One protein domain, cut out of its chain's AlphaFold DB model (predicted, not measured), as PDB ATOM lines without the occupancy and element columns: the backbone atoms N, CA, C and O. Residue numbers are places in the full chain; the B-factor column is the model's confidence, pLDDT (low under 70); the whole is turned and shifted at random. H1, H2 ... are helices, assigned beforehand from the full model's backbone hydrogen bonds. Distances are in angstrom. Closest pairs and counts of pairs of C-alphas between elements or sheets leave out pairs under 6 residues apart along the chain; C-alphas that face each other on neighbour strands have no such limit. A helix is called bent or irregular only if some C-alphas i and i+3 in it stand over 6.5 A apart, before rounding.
ATOM      1  N   ARG A 352     156.425 194.100 185.696       92.19
ATOM      2  CA  ARG A 352     155.604 195.312 185.510       92.19
ATOM      3  C   ARG A 352     156.233 196.240 184.473       92.19
ATOM      4  O   ARG A 352     157.417 196.553 184.557       92.19
ATOM      5  N   LEU A 353     155.428 196.769 183.548       92.19
ATOM      6  CA  LEU A 353     155.904 197.625 182.449       92.19
ATOM      7  C   LEU A 353     156.651 198.875 182.949       92.19
ATOM      8  O   LEU A 353     157.637 199.294 182.346       92.19
ATOM      9  N   HIS A 354     156.213 199.448 184.072       91.06
ATOM     10  CA  HIS A 354     156.862 200.621 184.660       91.06
ATOM     11  C   HIS A 354     158.271 200.318 185.212       91.06
ATOM     12  O   HIS A 354     159.138 201.186 185.140       91.06
ATOM     13  N   LEU A 355     158.524 199.096 185.707       91.31
ATOM     14  CA  LEU A 355     159.854 198.670 186.163       91.31
ATOM     15  C   LEU A 355     160.790 198.496 184.965       91.31
ATOM     16  O   LEU A 355     161.853 199.109 184.931       91.31
ATOM     17  N   VAL A 356     160.324 197.800 183.919       90.00
ATOM     18  CA  VAL A 356     161.067 197.644 182.653       90.00
ATOM     19  C   VAL A 356     161.432 199.012 182.062       90.00
ATOM     20  O   VAL A 356     162.549 199.220 181.583       90.00
ATOM     21  N   LYS A 357     160.514 199.988 182.128       92.56
ATOM     22  CA  LYS A 357     160.768 201.363 181.677       92.56
ATOM     23  C   LYS A 357     161.769 202.112 182.563       92.56
ATOM     24  O   LYS A 357     162.575 202.867 182.021       92.56
ATOM     25  N   LYS A 358     161.751 201.894 183.880       91.38
ATOM     26  CA  LYS A 358     162.713 202.480 184.827       91.38
ATOM     27  C   LYS A 358     164.134 201.967 184.581       91.38
ATOM     28  O   LYS A 358     165.069 202.759 184.608       91.38
ATOM     29  N   GLU A 359     164.287 200.682 184.278       90.31
ATOM     30  CA  GLU A 359     165.586 200.069 183.958       90.31
ATOM     31  C   GLU A 359     166.119 200.482 182.577       90.31
ATOM     32  O   GLU A 359     167.326 200.507 182.352       90.31
ATOM     33  N   ASN A 360     165.235 200.854 181.644       90.38
ATOM     34  CA  ASN A 360     165.596 201.166 180.261       90.38
ATOM     35  C   ASN A 360     165.209 202.605 179.862       90.38
ATOM     36  O   ASN A 360     164.508 202.816 178.865       90.38
ATOM     37  N   LEU A 361     165.692 203.615 180.599       90.12
ATOM     38  CA  LEU A 361     165.328 205.031 180.399       90.12
ATOM     39  C   LEU A 361     165.453 205.512 178.941       90.12
ATOM     40  O   LEU A 361     164.578 206.235 178.461       90.12
ATOM     41  N   ARG A 362     166.494 205.064 178.223       92.94
ATOM     42  CA  ARG A 362     166.775 205.447 176.824       92.94
ATOM     43  C   ARG A 362     165.862 204.786 175.788       92.94
ATOM     44  O   ARG A 362     165.784 205.267 174.663       92.94
ATOM     45  N   THR A 363     165.187 203.693 176.139       95.25
ATOM     46  CA  THR A 363     164.336 202.954 175.194       95.25
ATOM     47  C   THR A 363     162.924 203.525 175.160       95.25
ATOM     48  O   THR A 363     162.416 204.057 176.153       95.25
ATOM     49  N   SER A 364     162.262 203.444 174.008       96.19
ATOM     50  CA  SER A 364     160.873 203.900 173.885       96.19
ATOM     51  C   SER A 364     159.918 203.005 174.693       96.19
ATOM     52  O   SER A 364     160.190 201.825 174.899       96.19
ATOM     53  N   LEU A 365     158.763 203.532 175.123       95.81
ATOM     54  CA  LEU A 365     157.749 202.733 175.832       95.81
ATOM     55  C   LEU A 365     157.286 201.515 175.008       95.81
ATOM     56  O   LEU A 365     157.071 200.438 175.559       95.81
ATOM     57  N   SER A 366     157.195 201.672 173.684       96.75
ATOM     58  CA  SER A 366     156.872 200.590 172.742       96.75
ATOM     59  C   SER A 366     157.916 199.468 172.765       96.75
ATOM     60  O   SER A 366     157.581 198.282 172.735       96.75
ATOM     61  N   GLU A 367     159.193 199.828 172.880       97.06
ATOM     62  CA  GLU A 367     160.294 198.871 172.961       97.06
ATOM     63  C   GLU A 367     160.325 198.150 174.315       97.06
ATOM     64  O   GLU A 367     160.436 196.922 174.340       97.06
ATOM     65  N   CYS A 368     160.109 198.871 175.424       96.62
ATOM     66  CA  CYS A 368     159.899 198.266 176.745       96.62
ATOM     67  C   CYS A 368     158.739 197.267 176.729       96.62
ATOM     68  O   CYS A 368     158.869 196.149 177.222       96.62
ATOM     69  N   PHE A 369     157.614 197.644 176.119       97.38
ATOM     70  CA  PHE A 369     156.453 196.771 175.998       97.38
ATOM     71  C   PHE A 369     156.752 195.524 175.154       97.38
ATOM     72  O   PHE A 369     156.336 194.420 175.501       97.38
ATOM     73  N   LYS A 370     157.519 195.663 174.065       97.25
ATOM     74  CA  LYS A 370     157.952 194.521 173.244       97.25
ATOM     75  C   LYS A 370     158.827 193.546 174.041       97.25
ATOM     76  O   LYS A 370     158.652 192.339 173.871       97.25
ATOM     77  N   LYS A 371     159.726 194.046 174.899       96.12
ATOM     78  CA  LYS A 371     160.527 193.214 175.817       96.12
ATOM     79  C   LYS A 371     159.632 192.484 176.822       96.12
ATOM     80  O   LYS A 371     159.674 191.259 176.862       96.12
ATOM     81  N   LEU A 372     158.742 193.210 177.503       95.75
ATOM     82  CA  LEU A 372     157.768 192.650 178.452       95.75
ATOM     83  C   LEU A 372     156.929 191.521 177.831       95.75
ATOM     84  O   LEU A 372     156.806 190.445 178.404       95.75
ATOM     85  N   ALA A 373     156.372 191.742 176.637       96.69
ATOM     86  CA  ALA A 373     155.563 190.734 175.955       96.69
ATOM     87  C   ALA A 373     156.381 189.486 175.571       96.69
ATOM     88  O   ALA A 373     155.868 188.368 175.624       96.69
ATOM     89  N   LYS A 374     157.657 189.658 175.193       96.31
ATOM     90  CA  LYS A 374     158.563 188.540 174.890       96.31
ATOM     91  C   LYS A 374     158.903 187.745 176.150       96.31
ATOM     92  O   LYS A 374     158.886 186.519 176.098       96.31
ATOM     93  N   GLU A 375     159.179 188.427 177.258       95.31
ATOM     94  CA  GLU A 375     159.442 187.799 178.554       95.31
ATOM     95  C   GLU A 375     158.232 187.005 179.031       95.31
ATOM     96  O   GLU A 375     158.359 185.806 179.245       95.31
ATOM     97  N   LEU A 376     157.042 187.613 179.078       94.50
ATOM     98  CA  LEU A 376     155.807 186.924 179.470       94.50
ATOM     99  C   LEU A 376     155.554 185.667 178.626       94.50
ATOM    100  O   LEU A 376     155.238 184.612 179.173       94.50
ATOM    101  N   LYS A 377     155.778 185.735 177.307       95.25
ATOM    102  CA  LYS A 377     155.655 184.571 176.417       95.25
ATOM    103  C   LYS A 377     156.710 183.490 176.696       95.25
ATOM    104  O   LYS A 377     156.388 182.306 176.659       95.25
ATOM    105  N   GLY A 378     157.952 183.880 176.993       95.06
ATOM    106  CA  GLY A 378     159.037 182.953 177.345       95.06
ATOM    107  C   GLY A 378     158.845 182.289 178.711       95.06
ATOM    108  O   GLY A 378     159.177 181.114 178.900       95.06
ATOM    109  N   ILE A 379     158.249 183.004 179.667       92.62
ATOM    110  CA  ILE A 379     157.839 182.376 180.916       92.62
ATOM    111  C   ILE A 379     156.683 181.406 180.609       92.62
ATOM    112  O   ILE A 379     156.723 180.276 181.088       92.62
ATOM    113  N   GLN A 380     155.689 181.783 179.782       93.12
ATOM    114  CA  GLN A 380     154.511 180.932 179.506       93.12
ATOM    115  C   GLN A 380     154.912 179.610 178.858       93.12
ATOM    116  O   GLN A 380     154.403 178.551 179.223       93.12
ATOM    117  N   SER A 381     155.870 179.644 177.928       94.12
ATOM    118  CA  SER A 381     156.381 178.429 177.288       94.12
ATOM    119  C   SER A 381     157.008 177.455 178.284       94.12
ATOM    120  O   SER A 381     157.001 176.251 178.026       94.12
ATOM    121  N   SER A 382     157.491 177.971 179.416       93.56
ATOM    122  CA  SER A 382     158.131 177.205 180.486       93.56
ATOM    123  C   SER A 382     157.148 176.640 181.518       93.56
ATOM    124  O   SER A 382     157.557 175.840 182.356       93.56
ATOM    125  N   LEU A 383     155.873 177.045 181.488       90.81
ATOM    126  CA  LEU A 383     154.835 176.491 182.362       90.81
ATOM    127  C   LEU A 383     154.402 175.088 181.904       90.81
ATOM    128  O   LEU A 383     154.579 174.712 180.743       90.81
ATOM    129  N   ARG A 384     153.781 174.313 182.806       92.50
ATOM    130  CA  ARG A 384     153.127 173.041 182.446       92.50
ATOM    131  C   ARG A 384     151.988 173.293 181.440       92.50
ATOM    132  O   ARG A 384     151.330 174.324 181.552       92.50
ATOM    133  N   PRO A 385     151.702 172.371 180.499       91.31
ATOM    134  CA  PRO A 385     150.674 172.561 179.469       91.31
ATOM    135  C   PRO A 385     149.300 173.003 179.995       91.31
ATOM    136  O   PRO A 385     148.697 173.891 179.405       91.31
ATOM    137  N   GLY A 386     148.852 172.473 181.140       90.44
ATOM    138  CA  GLY A 386     147.573 172.855 181.757       90.44
ATOM    139  C   GLY A 386     147.500 174.299 182.280       90.44
ATOM    140  O   GLY A 386     146.414 174.784 182.561       90.44
ATOM    141  N   LEU A 387     148.636 174.997 182.388       86.06
ATOM    142  CA  LEU A 387     148.724 176.403 182.806       86.06
ATOM    143  C   LEU A 387     149.013 177.352 181.630       86.06
ATOM    144  O   LEU A 387     149.184 178.554 181.830       86.06
ATOM    145  N   LYS A 388     149.086 176.839 180.394       93.44
ATOM    146  CA  LYS A 388     149.314 177.637 179.176       93.44
ATOM    147  C   LYS A 388     148.004 178.195 178.619       93.44
ATOM    148  O   LYS A 388     147.740 178.092 177.427       93.44
ATOM    149  N   ASP A 389     147.188 178.784 179.484       94.38
ATOM    150  CA  ASP A 389     145.956 179.436 179.058       94.38
ATOM    151  C   ASP A 389     146.265 180.830 178.487       94.38
ATOM    152  O   ASP A 389     146.932 181.650 179.128       94.38
ATOM    153  N   ASP A 390     145.799 181.095 177.267       95.56
ATOM    154  CA  ASP A 390     146.060 182.346 176.547       95.56
ATOM    155  C   ASP A 390     145.352 183.535 177.211       95.56
ATOM    156  O   ASP A 390     145.891 184.647 177.244       95.56
ATOM    157  N   ARG A 391     144.188 183.284 177.825       95.25
ATOM    158  CA  ARG A 391     143.434 184.291 178.580       95.25
ATOM    159  C   ARG A 391     144.174 184.694 179.850       95.25
ATOM    160  O   ARG A 391     144.375 185.885 180.081       95.25
ATOM    161  N   SER A 392     144.677 183.722 180.613       93.56
ATOM    162  CA  SER A 392     145.509 184.000 181.793       93.56
ATOM    163  C   SER A 392     146.741 184.858 181.462       93.56
ATOM    164  O   SER A 392     147.112 185.744 182.237       93.56
ATOM    165  N   LEU A 393     147.355 184.655 180.286       95.44
ATOM    166  CA  LEU A 393     148.494 185.450 179.829       95.44
ATOM    167  C   LEU A 393     148.076 186.871 179.416       95.44
ATOM    168  O   LEU A 393     148.801 187.829 179.704       95.44
ATOM    169  N   ALA A 394     146.915 187.029 178.776       96.81
ATOM    170  CA  ALA A 394     146.341 188.336 178.461       96.81
ATOM    171  C   ALA A 394     146.045 189.146 179.737       96.81
ATOM    172  O   ALA A 394     146.506 190.283 179.866       96.81
ATOM    173  N   ASP A 395     145.377 188.546 180.725       95.19
ATOM    174  CA  ASP A 395     145.073 189.183 182.015       95.19
ATOM    175  C   ASP A 395     146.353 189.605 182.749       95.19
ATOM    176  O   ASP A 395     146.456 190.709 183.303       95.19
ATOM    177  N   LYS A 396     147.386 188.758 182.677       94.94
ATOM    178  CA  LYS A 396     148.719 189.060 183.201       94.94
ATOM    179  C   LYS A 396     149.333 190.289 182.542       94.94
ATOM    180  O   LYS A 396     149.846 191.167 183.237       94.94
ATOM    181  N   LEU A 397     149.264 190.362 181.215       96.81
ATOM    182  CA  LEU A 397     149.781 191.478 180.431       96.81
ATOM    183  C   LEU A 397     149.078 192.792 180.805       96.81
ATOM    184  O   LEU A 397     149.746 193.811 180.999       96.81
ATOM    185  N   TYR A 398     147.753 192.776 180.977       96.62
ATOM    186  CA  TYR A 398     146.997 193.948 181.423       96.62
ATOM    187  C   TYR A 398     147.358 194.372 182.850       96.62
ATOM    188  O   TYR A 398     147.525 195.567 183.113       96.62
ATOM    189  N   SER A 399     147.542 193.414 183.763       95.19
ATOM    190  CA  SER A 399     147.992 193.684 185.134       95.19
ATOM    191  C   SER A 399     149.395 194.305 185.161       95.19
ATOM    192  O   SER A 399     149.617 195.321 185.826       95.19
ATOM    193  N   ALA A 400     150.320 193.789 184.343       95.94
ATOM    194  CA  ALA A 400     151.668 194.336 184.179       95.94
ATOM    195  C   ALA A 400     151.668 195.792 183.671       95.94
ATOM    196  O   ALA A 400     152.573 196.567 184.001       95.94
ATOM    197  N   CYS A 401     150.644 196.175 182.903       96.25
ATOM    198  CA  CYS A 401     150.466 197.518 182.347       96.25
ATOM    199  C   CYS A 401     149.623 198.458 183.233       96.25
ATOM    200  O   CYS A 401     149.489 199.635 182.907       96.25
ATOM    201  N   LYS A 402     149.087 197.997 184.375       94.62
ATOM    202  CA  LYS A 402     148.105 198.739 185.198       94.62
ATOM    203  C   LYS A 402     148.529 200.163 185.594       94.62
ATOM    204  O   LYS A 402     147.666 201.026 185.731       94.62
ATOM    205  N   ASN A 403     149.830 200.411 185.741       93.50
ATOM    206  CA  ASN A 403     150.380 201.693 186.198       93.50
ATOM    207  C   ASN A 403     150.928 202.575 185.060       93.50
ATOM    208  O   ASN A 403     151.662 203.521 185.328       93.50
ATOM    209  N   VAL A 404     150.627 202.253 183.799       95.38
ATOM    210  CA  VAL A 404     151.092 203.008 182.627       95.38
ATOM    211  C   VAL A 404     149.894 203.679 181.967       95.38
ATOM    212  O   VAL A 404     149.037 203.001 181.394       95.38
ATOM    213  N   LEU A 405     149.827 205.010 182.070       94.81
ATOM    214  CA  LEU A 405     148.675 205.816 181.653       94.81
ATOM    215  C   LEU A 405     148.346 205.622 180.166       94.81
ATOM    216  O   LEU A 405     147.178 205.520 179.792       94.81
ATOM    217  N   GLU A 406     149.368 205.463 179.331       96.00
ATOM    218  CA  GLU A 406     149.281 205.252 177.884       96.00
ATOM    219  C   GLU A 406     148.560 203.951 177.503       96.00
ATOM    220  O   GLU A 406     148.119 203.794 176.368       96.00
ATOM    221  N   THR A 407     148.407 203.015 178.443       96.31
ATOM    222  CA  THR A 407     147.712 201.734 178.225       96.31
ATOM    223  C   THR A 407     146.256 201.742 178.695       96.31
ATOM    224  O   THR A 407     145.554 200.745 178.538       96.31
ATOM    225  N   THR A 408     145.770 202.862 179.243       95.25
ATOM    226  CA  THR A 408     144.427 202.963 179.843       95.25
ATOM    227  C   THR A 408     143.315 202.611 178.854       95.25
ATOM    228  O   THR A 408     142.401 201.875 179.214       95.25
ATOM    229  N   ILE A 409     143.421 203.057 177.597       93.56
ATOM    230  CA  ILE A 409     142.423 202.777 176.548       93.56
ATOM    231  C   ILE A 409     142.314 201.267 176.286       93.56
ATOM    232  O   ILE A 409     141.215 200.725 176.243       93.56
ATOM    233  N   ALA A 410     143.448 200.567 176.180       94.75
ATOM    234  CA  ALA A 410     143.462 199.121 175.950       94.75
ATOM    235  C   ALA A 410     142.881 198.325 177.130       94.75
ATOM    236  O   ALA A 410     142.393 197.218 176.944       94.75
ATOM    237  N   ARG A 411     142.915 198.880 178.348       94.88
ATOM    238  CA  ARG A 411     142.367 198.236 179.553       94.88
ATOM    239  C   ARG A 411     140.849 198.370 179.691       94.88
ATOM    240  O   ARG A 411     140.277 197.666 180.515       94.88
ATOM    241  N   MET A 412     140.210 199.264 178.935       93.38
ATOM    242  CA  MET A 412     138.747 199.394 178.929       93.38
ATOM    243  C   MET A 412     138.076 198.267 178.138       93.38
ATOM    244  O   MET A 412     136.978 197.857 178.491       93.38
ATOM    245  N   ASN A 413     138.765 197.732 177.125       93.44
ATOM    246  CA  ASN A 413     138.290 196.645 176.274       93.44
ATOM    247  C   ASN A 413     139.277 195.475 176.360       93.44
ATOM    248  O   ASN A 413     140.195 195.368 175.548       93.44
ATOM    249  N   LEU A 414     139.125 194.638 177.390       95.88
ATOM    250  CA  LEU A 414     140.009 193.494 177.611       95.88
ATOM    251  C   LEU A 414     139.833 192.463 176.493       95.88
ATOM    252  O   LEU A 414     138.733 191.969 176.251       95.88
ATOM    253  N   ALA A 415     140.931 192.122 175.829       97.00
ATOM    254  CA  ALA A 415     140.950 191.085 174.818       97.00
ATOM    255  C   ALA A 415     141.125 189.699 175.454       97.00
ATOM    256  O   ALA A 415     141.928 189.519 176.367       97.00
ATOM    257  N   PHE A 416     140.412 188.706 174.918       95.06
ATOM    258  CA  PHE A 416     140.452 187.322 175.409       95.06
ATOM    259  C   PHE A 416     141.739 186.567 175.071       95.06
ATOM    260  O   PHE A 416     142.044 185.576 175.725       95.06
ATOM    261  N   THR A 417     142.475 187.009 174.049       97.44
ATOM    262  CA  THR A 417     143.706 186.352 173.597       97.44
ATOM    263  C   THR A 417     144.911 187.243 173.851       97.44
ATOM    264  O   THR A 417     144.843 188.468 173.690       97.44
ATOM    265  N   PHE A 418     146.049 186.643 174.192       97.25
ATOM    266  CA  PHE A 418     147.291 187.376 174.440       97.25
ATOM    267  C   PHE A 418     147.716 188.176 173.208       97.25
ATOM    268  O   PHE A 418     148.165 189.317 173.310       97.25
ATOM    269  N   THR A 419     147.533 187.600 172.019       97.88
ATOM    270  CA  THR A 419     147.883 188.256 170.753       97.88
ATOM    271  C   THR A 419     147.047 189.515 170.518       97.88
ATOM    272  O   THR A 419     147.603 190.550 170.136       97.88
ATOM    273  N   ALA A 420     145.740 189.457 170.784       98.00
ATOM    274  CA  ALA A 420     144.870 190.624 170.680       98.00
ATOM    275  C   ALA A 420     145.209 191.670 171.754       98.00
ATOM    276  O   ALA A 420     145.382 192.840 171.417       98.00
ATOM    277  N   ALA A 421     145.461 191.252 173.000       98.06
ATOM    278  CA  ALA A 421     145.878 192.155 174.075       98.06
ATOM    279  C   ALA A 421     147.184 192.900 173.734       98.06
ATOM    280  O   ALA A 421     147.301 194.111 173.936       98.06
ATOM    281  N   VAL A 422     148.162 192.206 173.137       98.19
ATOM    282  CA  VAL A 422     149.408 192.816 172.640       98.19
ATOM    283  C   VAL A 422     149.136 193.845 171.543       98.19
ATOM    284  O   VAL A 422     149.770 194.906 171.534       98.19
ATOM    285  N   ALA A 423     148.231 193.552 170.609       98.19
ATOM    286  CA  ALA A 423     147.874 194.471 169.533       98.19
ATOM    287  C   ALA A 423     147.161 195.725 170.065       98.19
ATOM    288  O   ALA A 423     147.525 196.840 169.677       98.19
ATOM    289  N   ASP A 424     146.219 195.563 170.994       97.81
ATOM    290  CA  ASP A 424     145.455 196.669 171.574       97.81
ATOM    291  C   ASP A 424     146.330 197.587 172.424       97.81
ATOM    292  O   ASP A 424     146.281 198.810 172.263       97.81
ATOM    293  N   ILE A 425     147.219 197.029 173.253       97.94
ATOM    294  CA  ILE A 425     148.166 197.832 174.036       97.94
ATOM    295  C   ILE A 425     149.154 198.565 173.117       97.94
ATOM    296  O   ILE A 425     149.431 199.745 173.336       97.94
ATOM    297  N   ARG A 426     149.648 197.928 172.043       97.94
ATOM    298  CA  ARG A 426     150.491 198.614 171.041       97.94
ATOM    299  C   ARG A 426     149.757 199.770 170.380       97.94
ATOM    300  O   ARG A 426     150.352 200.833 170.210       97.94
ATOM    301  N   ARG A 427     148.487 199.577 170.017       97.69
ATOM    302  CA  ARG A 427     147.653 200.627 169.424       97.69
ATOM    303  C   ARG A 427     147.449 201.780 170.407       97.69
ATOM    304  O   ARG A 427     147.606 202.927 170.003       97.69
ATOM    305  N   ALA A 428     147.186 201.491 171.681       97.19
ATOM    306  CA  ALA A 428     147.037 202.507 172.725       97.19
ATOM    307  C   ALA A 428     148.332 203.310 172.953       97.19
ATOM    308  O   ALA A 428     148.297 204.538 172.955       97.19
ATOM    309  N   ILE A 429     149.490 202.641 173.025       96.94
ATOM    310  CA  ILE A 429     150.800 203.308 173.134       96.94
ATOM    311  C   ILE A 429     151.086 204.165 171.891       96.94
ATOM    312  O   ILE A 429     151.540 205.303 172.009       96.94
ATOM    313  N   ALA A 430     150.821 203.648 170.687       96.94
ATOM    314  CA  ALA A 430     151.006 204.396 169.441       96.94
ATOM    315  C   ALA A 430     150.091 205.630 169.370       96.94
ATOM    316  O   ALA A 430     150.519 206.698 168.938       96.94
ATOM    317  N   PHE A 431     148.848 205.499 169.835       95.69
ATOM    318  CA  PHE A 431     147.904 206.606 169.923       95.69
ATOM    319  C   PHE A 431     148.391 207.677 170.906       95.69
ATOM    320  O   PHE A 431     148.544 208.828 170.509       95.69
ATOM    321  N   ALA A 432     148.744 207.289 172.136       94.38
ATOM    322  CA  ALA A 432     149.252 208.211 173.153       94.38
ATOM    323  C   ALA A 432     150.532 208.932 172.694       94.38
ATOM    324  O   ALA A 432     150.666 210.147 172.810       94.38
ATOM    325  N   THR A 433     151.481 208.205 172.100       93.00
ATOM    326  CA  THR A 433     152.721 208.816 171.588       93.00
ATOM    327  C   THR A 433     152.478 209.786 170.433       93.00
ATOM    328  O   THR A 433     153.238 210.743 170.284       93.00
ATOM    329  N   LYS A 434     151.423 209.581 169.636       93.25
ATOM    330  CA  LYS A 434     151.012 210.524 168.591       93.25
ATOM    331  C   LYS A 434     150.357 211.774 169.181       93.25
ATOM    332  O   LYS A 434     150.681 212.865 168.729       93.25
ATOM    333  N   THR A 435     149.492 211.631 170.187       88.25
ATOM    334  CA  THR A 435     148.786 212.762 170.820       88.25
ATOM    335  C   THR A 435     149.705 213.647 171.657       88.25
ATOM    336  O   THR A 435     149.518 214.854 171.690       88.25
ATOM    337  N   PHE A 436     150.720 213.077 172.313       76.88
ATOM    338  CA  PHE A 436     151.654 213.838 173.154       76.88
ATOM    339  C   PHE A 436     152.843 214.430 172.397       76.88
ATOM    340  O   PHE A 436     153.692 215.072 173.014       76.88
TER     341      PHE A 436
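Overview. This is residues 352 to 436 of the 580 residues of an uncharacterized protein of Marssonina brunnea f. sp. multigermtubi (strain MB_m1) (UniProt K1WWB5). Two long helices, H2 and H5, run side by side in opposite ways but shifted along their length, and the shorter H3 packs on both to make a three-helix bundle. Two small helices complete it, with H1 packed crosswise on the first half of H2 and H4 packed on H5, while residues 381 to 387 stick out at one end. The printed part has 85 residues with five named helices, in the order H1, H2, H3, H4, H5, and no named strand; its class is all helix. It is compact, with a radius of gyration of the C-alphas of 12.6 A, and spans 42 by 28 by 17 A.

Arrangement. H1, residues 353 to 359, touches H2, residues 365 to 381, closest at the C-alphas of Lys 357 and Cys 368, 5.9 A apart. Their tilt of 69.7 degrees is steep, only just short of about perpendicular, and H2 touches H1 with residues 365 to 372 alone. With residues 373 to 380 alone H2 touches H3, residues 390 to 400; the closest C-alphas, of Ala 373 and Leu 397, are 7.3 A apart. H2 and H3 form a helical hairpin, opposite ways at a steep tilt of 41 degrees. H4, residues 405 to 412, is irregular, with C-alphas 406 and 409 7.4 A apart. H4 touches H5, residues 418 to 435, closest at the C-alphas of Ala 410 and Ile 425, 5.2 A, at a steep tilt of 46 degrees, opposite ways. With residues 418 to 422 alone H5 touches H3, closest at the C-alphas of Ala 394 and Phe 418, 4.2 A; they run the same way at a shallow tilt of 32 degrees, only just short of steep. With residues 422 to 430 alone H5 touches H2, closest at the C-alphas of Ser 366 and Ile 429, 6.7 A, at a shallow tilt of 9 degrees, opposite ways. H1 is apart from H4 and from H5, and H2 is apart from H4. Every O i to N i+4 pair is within hydrogen-bond range in H1, H2, H3 and H5; in H4 2 of 4 are, beside 4 of 5 O i to N i+3 pairs.

Along the chain. H1 begins at C-alpha 353, at (155.904, 197.625, 182.449). H2 is 24.4 A long and ends at C-alpha 381, at (156.381, 178.429, 177.288). H3 is 15.3 A long and H4 12.1 A. H5, 25.7 A long, ends at C-alpha 435, at (148.786, 212.762, 170.820).

Size, cuts and confidence. The outline is only just elongated, and the two C-alphas farthest apart, of Gly 386 and Phe 436, are 42.1 A apart. The printed part has no cut. The link from H2 to H3 is short, and the other three links are tight. The mean pLDDT of the printed part is 94.5, and no printed residue is under 70.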